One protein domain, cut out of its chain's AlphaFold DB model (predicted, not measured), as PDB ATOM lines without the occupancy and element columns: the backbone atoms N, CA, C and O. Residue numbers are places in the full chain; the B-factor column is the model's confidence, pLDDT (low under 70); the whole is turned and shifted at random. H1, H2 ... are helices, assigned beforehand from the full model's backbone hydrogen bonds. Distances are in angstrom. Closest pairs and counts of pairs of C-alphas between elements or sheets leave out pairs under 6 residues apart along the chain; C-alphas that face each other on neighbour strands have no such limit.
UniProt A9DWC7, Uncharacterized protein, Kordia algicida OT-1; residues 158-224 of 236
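What this domain is: This is residues 158 to 224 of the 236 residues of an uncharacterized protein of Kordia algicida OT-1 (UniProt A9DWC7). The longest helix, H1, has H2 set slantwise beside it and the short H3 near its midpoint, while the link of residues 185 to 195 folds back along H1. The printed part has 67 residues with three named helices, H1, H2 and H3 in chain order, and no named strand. The class is all helix, though under half of the residues, 31, are in named elements. It is compact and rounded, with a radius of gyration of the C-alphas of 10.4 A and spans of 26 by 25 by 21 A.

Where its parts are: H1, residues 171 to 184, is 19.2 A long and begins at C-alpha 171 (37.643, -16.812, -28.676). H2, residues 196 to 206, is 15.0 A long. H3, residues 213 to 218, is 8.5 A long and ends at C-alpha 218 (31.446, -27.751, -39.975).

How they stand to each other: H1 and H2 touch, the closest C-alphas being those of His 184 and Tyr 205, 6.8 A apart. They run the same way at a steep tilt of 52 degrees. H1 and H3 are close but not clearly touching; their closest C-alphas, of Leu 176 and Tyr 216, are 7.8 A apart. H2 and H3 are apart. In H1, H2 and H3 every O i to N i+4 pair is within hydrogen-bond range.

The domain as a whole: The C-alphas farthest apart, of Ala 196 and Lys 224, are 28.2 A apart. The printed part has no cut. The link from H1 to H2 is long. Residues 158 and 224 have pLDDT under 70.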
ATOM      1  N   ALA A 158      44.315 -23.215 -19.521       64.19
ATOM      2  CA  ALA A 158      43.138 -22.509 -20.025       64.19
ATOM      3  C   ALA A 158      43.310 -21.994 -21.468       64.19
ATOM      4  O   ALA A 158      43.013 -20.845 -21.779       64.19
ATOM      5  N   ASN A 159      43.846 -22.834 -22.345       79.19
ATOM      6  CA  ASN A 159      44.135 -22.529 -23.726       79.19
ATOM      7  C   ASN A 159      42.912 -22.822 -24.591       79.19
ATOM      8  O   ASN A 159      42.144 -23.758 -24.348       79.19
ATOM      9  N   ASP A 160      42.792 -22.039 -25.654       84.88
ATOM     10  CA  ASP A 160      41.743 -22.132 -26.668       84.88
ATOM     11  C   ASP A 160      42.017 -23.256 -27.687       84.88
ATOM     12  O   ASP A 160      41.699 -23.125 -28.872       84.88
ATOM     13  N   ASP A 161      42.696 -24.335 -27.285       90.94
ATOM     14  CA  ASP A 161      43.065 -25.409 -28.207       90.94
ATOM     15  C   ASP A 161      42.009 -26.515 -28.271       90.94
ATOM     16  O   ASP A 161      41.243 -26.735 -27.335       90.94
ATOM     17  N   PHE A 162      41.935 -27.193 -29.417       91.12
ATOM     18  CA  PHE A 162      40.978 -28.276 -29.606       91.12
ATOM     19  C   PHE A 162      41.502 -29.588 -29.005       91.12
ATOM     20  O   PHE A 162      42.678 -29.906 -29.169       91.12
ATOM     21  N   PRO A 163      40.625 -30.425 -28.425       92.56
ATOM     22  CA  PRO A 163      39.189 -30.212 -28.233       92.56
ATOM     23  C   PRO A 163      38.891 -29.211 -27.108       92.56
ATOM     24  O   PRO A 163      39.584 -29.208 -26.096       92.56
ATOM     25  N   LEU A 164      37.830 -28.411 -27.262       92.81
ATOM     26  CA  LEU A 164      37.396 -27.508 -26.190       92.81
ATOM     27  C   LEU A 164      36.834 -28.346 -25.035       92.81
ATOM     28  O   LEU A 164      35.957 -29.188 -25.254       92.81
ATOM     29  N   GLN A 165      37.372 -28.139 -23.833       91.75
ATOM     30  CA  GLN A 165      37.054 -28.894 -22.619       91.75
ATOM     31  C   GLN A 165      36.742 -27.940 -21.464       91.75
ATOM     32  O   GLN A 165      36.972 -26.737 -21.559       91.75
ATOM     33  N   LEU A 166      36.228 -28.488 -20.360       91.81
ATOM     34  CA  LEU A 166      35.987 -27.731 -19.132       91.81
ATOM     35  C   LEU A 166      37.265 -26.990 -18.702       91.81
ATOM     36  O   LEU A 166      38.325 -27.601 -18.582       91.81
ATOM     37  N   GLY A 167      37.162 -25.675 -18.508       89.81
ATOM     38  CA  GLY A 167      38.295 -24.812 -18.162       89.81
ATOM     39  C   GLY A 167      39.058 -24.212 -19.351       89.81
ATOM     40  O   GLY A 167      39.865 -23.308 -19.137       89.81
ATOM     41  N   SER A 168      38.784 -24.627 -20.596       92.19
ATOM     42  CA  SER A 168      39.285 -23.927 -21.787       92.19
ATOM     43  C   SER A 168      38.772 -22.488 -21.805       92.19
ATOM     44  O   SER A 168      37.606 -22.233 -21.494       92.19
ATOM     45  N   LYS A 169      39.625 -21.535 -22.189       92.75
ATOM     46  CA  LYS A 169      39.239 -20.128 -22.326       92.75
ATOM     47  C   LYS A 169      39.711 -19.576 -23.659       92.75
ATOM     48  O   LYS A 169      40.808 -19.896 -24.108       92.75
ATOM     49  N   GLY A 170      38.891 -18.736 -24.280       93.06
ATOM     50  CA  GLY A 170      39.280 -17.999 -25.472       93.06
ATOM     51  C   GLY A 170      38.153 -17.744 -26.461       93.06
ATOM     52  O   GLY A 170      36.962 -17.929 -26.197       93.06
ATOM     53  N   LYS A 171      38.558 -17.308 -27.652       92.81
ATOM     54  CA  LYS A 171      37.643 -16.812 -28.676       92.81
ATOM     55  C   LYS A 171      36.810 -17.925 -29.303       92.81
ATOM     56  O   LYS A 171      35.675 -17.668 -29.706       92.81
ATOM     57  N   ARG A 172      37.327 -19.156 -29.409       93.75
ATOM     58  CA  ARG A 172      36.532 -20.274 -29.950       93.75
ATOM     59  C   ARG A 172      35.433 -20.677 -28.974       93.75
ATOM     60  O   ARG A 172      34.331 -20.983 -29.423       93.75
ATOM     61  N   VAL A 173      35.690 -20.604 -27.667       94.69
ATOM     62  CA  VAL A 173      34.664 -20.807 -26.633       94.69
ATOM     63  C   VAL A 173      33.577 -19.737 -26.723       94.69
ATOM     64  O   VAL A 173      32.392 -20.069 -26.753       94.69
ATOM     65  N   TRP A 174      33.964 -18.469 -26.873       93.94
ATOM     66  CA  TRP A 174      33.009 -17.382 -27.090       93.94
ATOM     67  C   TRP A 174      32.156 -17.608 -28.343       93.94
ATOM     68  O   TRP A 174      30.929 -17.593 -28.281       93.94
ATOM     69  N   ASN A 175      32.791 -17.912 -29.481       94.38
ATOM     70  CA  ASN A 175      32.093 -18.198 -30.737       94.38
ATOM     71  C   ASN A 175      31.132 -19.388 -30.607       94.38
ATOM     72  O   ASN A 175      30.043 -19.355 -31.181       94.38
ATOM     73  N   LEU A 176      31.517 -20.426 -29.858       94.06
ATOM     74  CA  LEU A 176      30.666 -21.577 -29.565       94.06
ATOM     75  C   LEU A 176      29.419 -21.148 -28.783       94.06
ATOM     76  O   LEU A 176      28.306 -21.453 -29.210       94.06
ATOM     77  N   LYS A 177      29.578 -20.381 -27.698       93.19
ATOM     78  CA  LYS A 177      28.442 -19.857 -26.923       93.19
ATOM     79  C   LYS A 177      27.536 -18.965 -27.774       93.19
ATOM     80  O   LYS A 177      26.322 -19.151 -27.779       93.19
ATOM     81  N   VAL A 178      28.110 -18.060 -28.573       93.19
ATOM     82  CA  VAL A 178      27.353 -17.214 -29.513       93.19
ATOM     83  C   VAL A 178      26.605 -18.052 -30.546       93.19
ATOM     84  O   VAL A 178      25.454 -17.754 -30.859       93.19
ATOM     85  N   TYR A 179      27.230 -19.098 -31.086       93.56
ATOM     86  CA  TYR A 179      26.578 -20.006 -32.025       93.56
ATOM     87  C   TYR A 179      25.360 -20.677 -31.386       93.56
ATOM     88  O   TYR A 179      24.306 -20.765 -32.016       93.56
ATOM     89  N   MET A 180      25.482 -21.130 -30.142       93.25
ATOM     90  CA  MET A 180      24.404 -21.814 -29.430       93.25
ATOM     91  C   MET A 180      23.260 -20.865 -29.081       93.25
ATOM     92  O   MET A 180      22.100 -21.206 -29.304       93.25
ATOM     93  N   LEU A 181      23.577 -19.642 -28.659       92.38
ATOM     94  CA  LEU A 181      22.595 -18.575 -28.473       92.38
ATOM     95  C   LEU A 181      21.859 -18.270 -29.786       92.38
ATOM     96  O   LEU A 181      20.632 -18.220 -29.834       92.38
ATOM     97  N   LYS A 182      22.603 -18.121 -30.886       91.50
ATOM     98  CA  LYS A 182      22.055 -17.727 -32.187       91.50
ATOM     99  C   LYS A 182      21.197 -18.805 -32.853       91.50
ATOM    100  O   LYS A 182      20.225 -18.455 -33.515       91.50
ATOM    101  N   ASN A 183      21.585 -20.076 -32.756       92.88
ATOM    102  CA  ASN A 183      20.932 -21.163 -33.499       92.88
ATOM    103  C   ASN A 183      19.985 -22.003 -32.641       92.88
ATOM    104  O   ASN A 183      19.005 -22.524 -33.165       92.88
ATOM    105  N   HIS A 184      20.273 -22.149 -31.349       90.94
ATOM    106  CA  HIS A 184      19.516 -23.022 -30.451       90.94
ATOM    107  C   HIS A 184      18.766 -22.263 -29.354       90.94
ATOM    108  O   HIS A 184      18.072 -22.892 -28.561       90.94
ATOM    109  N   GLY A 185      18.885 -20.931 -29.308       90.50
ATOM    110  CA  GLY A 185      18.239 -20.117 -28.281       90.50
ATOM    111  C   GLY A 185      18.764 -20.404 -26.877       90.50
ATOM    112  O   GLY A 185      18.029 -20.212 -25.916       90.50
ATOM    113  N   ALA A 186      20.006 -20.892 -26.753       87.25
ATOM    114  CA  ALA A 186      20.628 -21.106 -25.452       87.25
ATOM    115  C   ALA A 186      20.684 -19.773 -24.689       87.25
ATOM    116  O   ALA A 186      21.219 -18.799 -25.213       87.25
ATOM    117  N   SER A 187      20.136 -19.720 -23.479       79.50
ATOM    118  CA  SER A 187      20.212 -18.558 -22.592       79.50
ATOM    119  C   SER A 187      21.545 -18.555 -21.834       79.50
ATOM    120  O   SER A 187      22.119 -19.612 -21.568       79.50
ATOM    121  N   GLY A 188      22.087 -17.374 -21.520       83.69
ATOM    122  CA  GLY A 188      23.261 -17.270 -20.649       83.69
ATOM    123  C   GLY A 188      24.239 -16.121 -20.949       83.69
ATOM    124  O   GLY A 188      24.084 -15.422 -21.953       83.69
ATOM    125  N   ILE A 189      25.266 -15.923 -20.098       82.94
ATOM    126  CA  ILE A 189      26.307 -14.903 -20.316       82.94
ATOM    127  C   ILE A 189      27.272 -15.578 -21.268       82.94
ATOM    128  O   ILE A 189      27.797 -16.670 -21.025       82.94
ATOM    129  N   VAL A 190      27.551 -14.873 -22.352       90.19
ATOM    130  CA  VAL A 190      28.583 -15.266 -23.293       90.19
ATOM    131  C   VAL A 190      29.938 -14.843 -22.720       90.19
ATOM    132  O   VAL A 190      30.468 -13.796 -23.078       90.19
ATOM    133  N   THR A 191      30.474 -15.640 -21.794       91.81
ATOM    134  CA  THR A 191      31.868 -15.512 -21.341       91.81
ATOM    135  C   THR A 191      32.807 -16.258 -22.282       91.81
ATOM    136  O   THR A 191      32.420 -17.205 -22.969       91.81
ATOM    137  N   ASP A 192      34.084 -15.906 -22.225       92.25
ATOM    138  CA  ASP A 192      35.140 -16.611 -22.951       92.25
ATOM    139  C   ASP A 192      35.545 -17.938 -22.280       92.25
ATOM    140  O   ASP A 192      36.512 -18.557 -22.711       92.25
ATOM    141  N   GLN A 193      34.855 -18.383 -21.219       94.12
ATOM    142  CA  GLN A 193      35.222 -19.565 -20.426       94.12
ATOM    143  C   GLN A 193      34.318 -20.762 -20.700       94.12
ATOM    144  O   GLN A 193      33.105 -20.627 -20.857       94.12
ATOM    145  N   TYR A 194      34.907 -21.952 -20.774       93.81
ATOM    146  CA  TYR A 194      34.173 -23.187 -21.000       93.81
ATOM    147  C   TYR A 194      33.742 -23.767 -19.650       93.81
ATOM    148  O   TYR A 194      34.471 -24.534 -19.019       93.81
ATOM    149  N   ASP A 195      32.556 -23.352 -19.213       93.38
ATOM    150  CA  ASP A 195      31.977 -23.683 -17.905       93.38
ATOM    151  C   ASP A 195      31.153 -24.979 -17.948       93.38
ATOM    152  O   ASP A 195      30.802 -25.467 -19.026       93.38
ATOM    153  N   ALA A 196      30.755 -25.496 -16.782       93.50
ATOM    154  CA  ALA A 196      29.888 -26.676 -16.682       93.50
ATOM    155  C   ALA A 196      28.562 -26.492 -17.444       93.50
ATOM    156  O   ALA A 196      28.162 -27.364 -18.211       93.50
ATOM    157  N   LEU A 197      27.958 -25.302 -17.356       92.44
ATOM    158  CA  LEU A 197      26.762 -24.943 -18.131       92.44
ATOM    159  C   LEU A 197      26.999 -25.038 -19.647       92.44
ATOM    160  O   LEU A 197      26.127 -25.440 -20.415       92.44
ATOM    161  N   THR A 198      28.213 -24.709 -20.096       92.81
ATOM    162  CA  THR A 198      28.586 -24.801 -21.516       92.81
ATOM    163  C   THR A 198      28.656 -26.256 -21.958       92.81
ATOM    164  O   THR A 198      28.163 -26.580 -23.037       92.81
ATOM    165  N   VAL A 199      29.209 -27.140 -21.117       94.06
ATOM    166  CA  VAL A 199      29.228 -28.593 -21.357       94.06
ATOM    167  C   VAL A 199      27.801 -29.112 -21.542       94.06
ATOM    168  O   VAL A 199      27.512 -29.805 -22.519       94.06
ATOM    169  N   GLU A 200      26.894 -28.755 -20.633       93.62
ATOM    170  CA  GLU A 200      25.503 -29.209 -20.674       93.62
ATOM    171  C   GLU A 200      24.781 -28.732 -21.925       93.62
ATOM    172  O   GLU A 200      24.128 -29.521 -22.611       93.62
ATOM    173  N   HIS A 201      24.945 -27.458 -22.275       93.62
ATOM    174  CA  HIS A 201      24.367 -26.922 -23.494       93.62
ATOM    175  C   HIS A 201      24.937 -27.620 -24.737       93.62
ATOM    176  O   HIS A 201      24.191 -27.928 -25.669       93.62
ATOM    177  N   VAL A 202      26.243 -27.908 -24.774       94.31
ATOM    178  CA  VAL A 202      26.867 -28.609 -25.905       94.31
ATOM    179  C   VAL A 202      26.281 -30.010 -26.037       94.31
ATOM    180  O   VAL A 202      25.877 -30.413 -27.130       94.31
ATOM    181  N   LYS A 203      26.119 -30.714 -24.919       94.88
ATOM    182  CA  LYS A 203      25.498 -32.035 -24.898       94.88
ATOM    183  C   LYS A 203      24.022 -31.995 -25.301       94.88
ATOM    184  O   LYS A 203      23.578 -32.838 -26.076       94.88
ATOM    185  N   ARG A 204      23.262 -31.002 -24.833       94.06
ATOM    186  CA  ARG A 204      21.830 -30.842 -25.128       94.06
ATOM    187  C   ARG A 204      21.581 -30.507 -26.601       94.06
ATOM    188  O   ARG A 204      20.718 -31.119 -27.227       94.06
ATOM    189  N   TYR A 205      22.328 -29.553 -27.155       93.19
ATOM    190  CA  TYR A 205      22.056 -29.002 -28.484       93.19
ATOM    191  C   TYR A 205      22.878 -29.650 -29.597       93.19
ATOM    192  O   TYR A 205      22.326 -29.998 -30.640       93.19
ATOM    193  N   LEU A 206      24.184 -29.837 -29.382       93.38
ATOM    194  CA  LEU A 206      25.079 -30.423 -30.383       93.38
ATOM    195  C   LEU A 206      25.139 -31.954 -30.272       93.38
ATOM    196  O   LEU A 206      25.582 -32.596 -31.221       93.38
ATOM    197  N   LYS A 207      24.662 -32.541 -29.162       94.94
ATOM    198  CA  LYS A 207      24.641 -33.997 -28.915       94.94
ATOM    199  C   LYS A 207      26.026 -34.643 -29.010       94.94
ATOM    200  O   LYS A 207      26.161 -35.779 -29.456       94.94
ATOM    201  N   VAL A 208      27.052 -33.904 -28.596       93.88
ATOM    202  CA  VAL A 208      28.445 -34.357 -28.549       93.88
ATOM    203  C   VAL A 208      29.010 -34.150 -27.152       93.88
ATOM    204  O   VAL A 208      28.631 -33.201 -26.469       93.88
ATOM    205  N   ASP A 209      29.944 -35.010 -26.750       91.38
ATOM    206  CA  ASP A 209      30.620 -34.881 -25.454       91.38
ATOM    207  C   ASP A 209      31.810 -33.910 -25.508       91.38
ATOM    208  O   ASP A 209      32.154 -33.289 -24.507       91.38
ATOM    209  N   THR A 210      32.454 -33.762 -26.671       90.94
ATOM    210  CA  THR A 210      33.604 -32.862 -26.854       90.94
ATOM    211  C   THR A 210      33.505 -32.089 -28.162       90.94
ATOM    212  O   THR A 210      33.019 -32.596 -29.176       90.94
ATOM    213  N   VAL A 211      33.987 -30.842 -28.159       94.06
ATOM    214  CA  VAL A 211      33.982 -29.990 -29.354       94.06
ATOM    215  C   VAL A 211      35.327 -30.109 -30.053       94.06
ATOM    216  O   VAL A 211      36.324 -29.517 -29.638       94.06
ATOM    217  N   THR A 212      35.358 -30.893 -31.126       95.56
ATOM    218  CA  THR A 212      36.539 -31.049 -31.977       95.56
ATOM    219  C   THR A 212      36.625 -29.930 -33.013       95.56
ATOM    220  O   THR A 212      35.630 -29.296 -33.376       95.56
ATOM    221  N   LYS A 213      37.828 -29.729 -33.564       94.25
ATOM    222  CA  LYS A 213      38.061 -28.778 -34.660       94.25
ATOM    223  C   LYS A 213      37.140 -29.033 -35.859       94.25
ATOM    224  O   LYS A 213      36.649 -28.090 -36.466       94.25
ATOM    225  N   GLN A 214      36.888 -30.304 -36.180       95.31
ATOM    226  CA  GLN A 214      36.044 -30.702 -37.310       95.31
ATOM    227  C   GLN A 214      34.614 -30.180 -37.161       95.31
ATOM    228  O   GLN A 214      34.108 -29.521 -38.068       95.31
ATOM    229  N   LEU A 215      33.999 -30.411 -35.997       94.50
ATOM    230  CA  LEU A 215      32.652 -29.934 -35.697       94.50
ATOM    231  C   LEU A 215      32.587 -28.407 -35.738       94.50
ATOM    232  O   LEU A 215      31.701 -27.823 -36.358       94.50
ATOM    233  N   TYR A 216      33.567 -27.755 -35.122       94.50
ATOM    234  CA  TYR A 216      33.642 -26.303 -35.066       94.50
ATOM    235  C   TYR A 216      33.707 -25.665 -36.468       94.50
ATOM    236  O   TYR A 216      33.000 -24.694 -36.761       94.50
ATOM    237  N   THR A 217      34.502 -26.244 -37.375       93.56
ATOM    238  CA  THR A 217      34.569 -25.810 -38.777       93.56
ATOM    239  C   THR A 217      33.289 -26.147 -39.547       93.56
ATOM    240  O   THR A 217      32.809 -25.306 -40.306       93.56
ATOM    241  N   GLN A 218      32.697 -27.328 -39.333       93.62
ATOM    242  CA  GLN A 218      31.446 -27.751 -39.975       93.62
ATOM    243  C   GLN A 218      30.286 -26.798 -39.659       93.62
ATOM    244  O   GLN A 218      29.480 -26.483 -40.534       93.62
ATOM    245  N   LEU A 219      30.230 -26.297 -38.424       91.31
ATOM    246  CA  LEU A 219      29.218 -25.344 -37.967       91.31
ATOM    247  C   LEU A 219      29.551 -23.884 -38.329       91.31
ATOM    248  O   LEU A 219      28.757 -22.985 -38.054       91.31
ATOM    249  N   ASN A 220      30.695 -23.640 -38.982       91.25
ATOM    250  CA  ASN A 220      31.143 -22.329 -39.463       91.25
ATOM    251  C   ASN A 220      31.146 -21.245 -38.361       91.25
ATOM    252  O   ASN A 220      30.760 -20.094 -38.586       91.25
ATOM    253  N   MET A 221      31.588 -21.625 -37.158       88.56
ATOM    254  CA  MET A 221      31.584 -20.766 -35.965       88.56
ATOM    255  C   MET A 221      32.619 -19.637 -36.018       88.56
ATOM    256  O   MET A 221      32.450 -18.611 -35.371       88.56
ATOM    257  N   GLU A 222      33.667 -19.783 -36.830       85.38
ATOM    258  CA  GLU A 222      34.734 -18.786 -36.992       85.38
ATOM    259  C   GLU A 222      34.263 -17.457 -37.603       85.38
ATOM    260  O   GLU A 222      34.975 -16.462 -37.504       85.38
ATOM    261  N   GLY A 223      33.062 -17.428 -38.197       74.50
ATOM    262  CA  GLY A 223      32.409 -16.208 -38.658       74.50
ATOM    263  C   GLY A 223      33.229 -15.446 -39.697       74.50
ATOM    264  O   GLY A 223      34.000 -14.547 -39.376       74.50
ATOM    265  N   LYS A 224      33.017 -15.720 -40.988       67.56
ATOM    266  CA  LYS A 224      33.618 -14.877 -42.033       67.56
ATOM    267  C   LYS A 224      32.984 -13.478 -41.974       67.56
ATOM    268  O   LYS A 224      31.757 -13.382 -42.098       67.56
TER     269      LYS A 224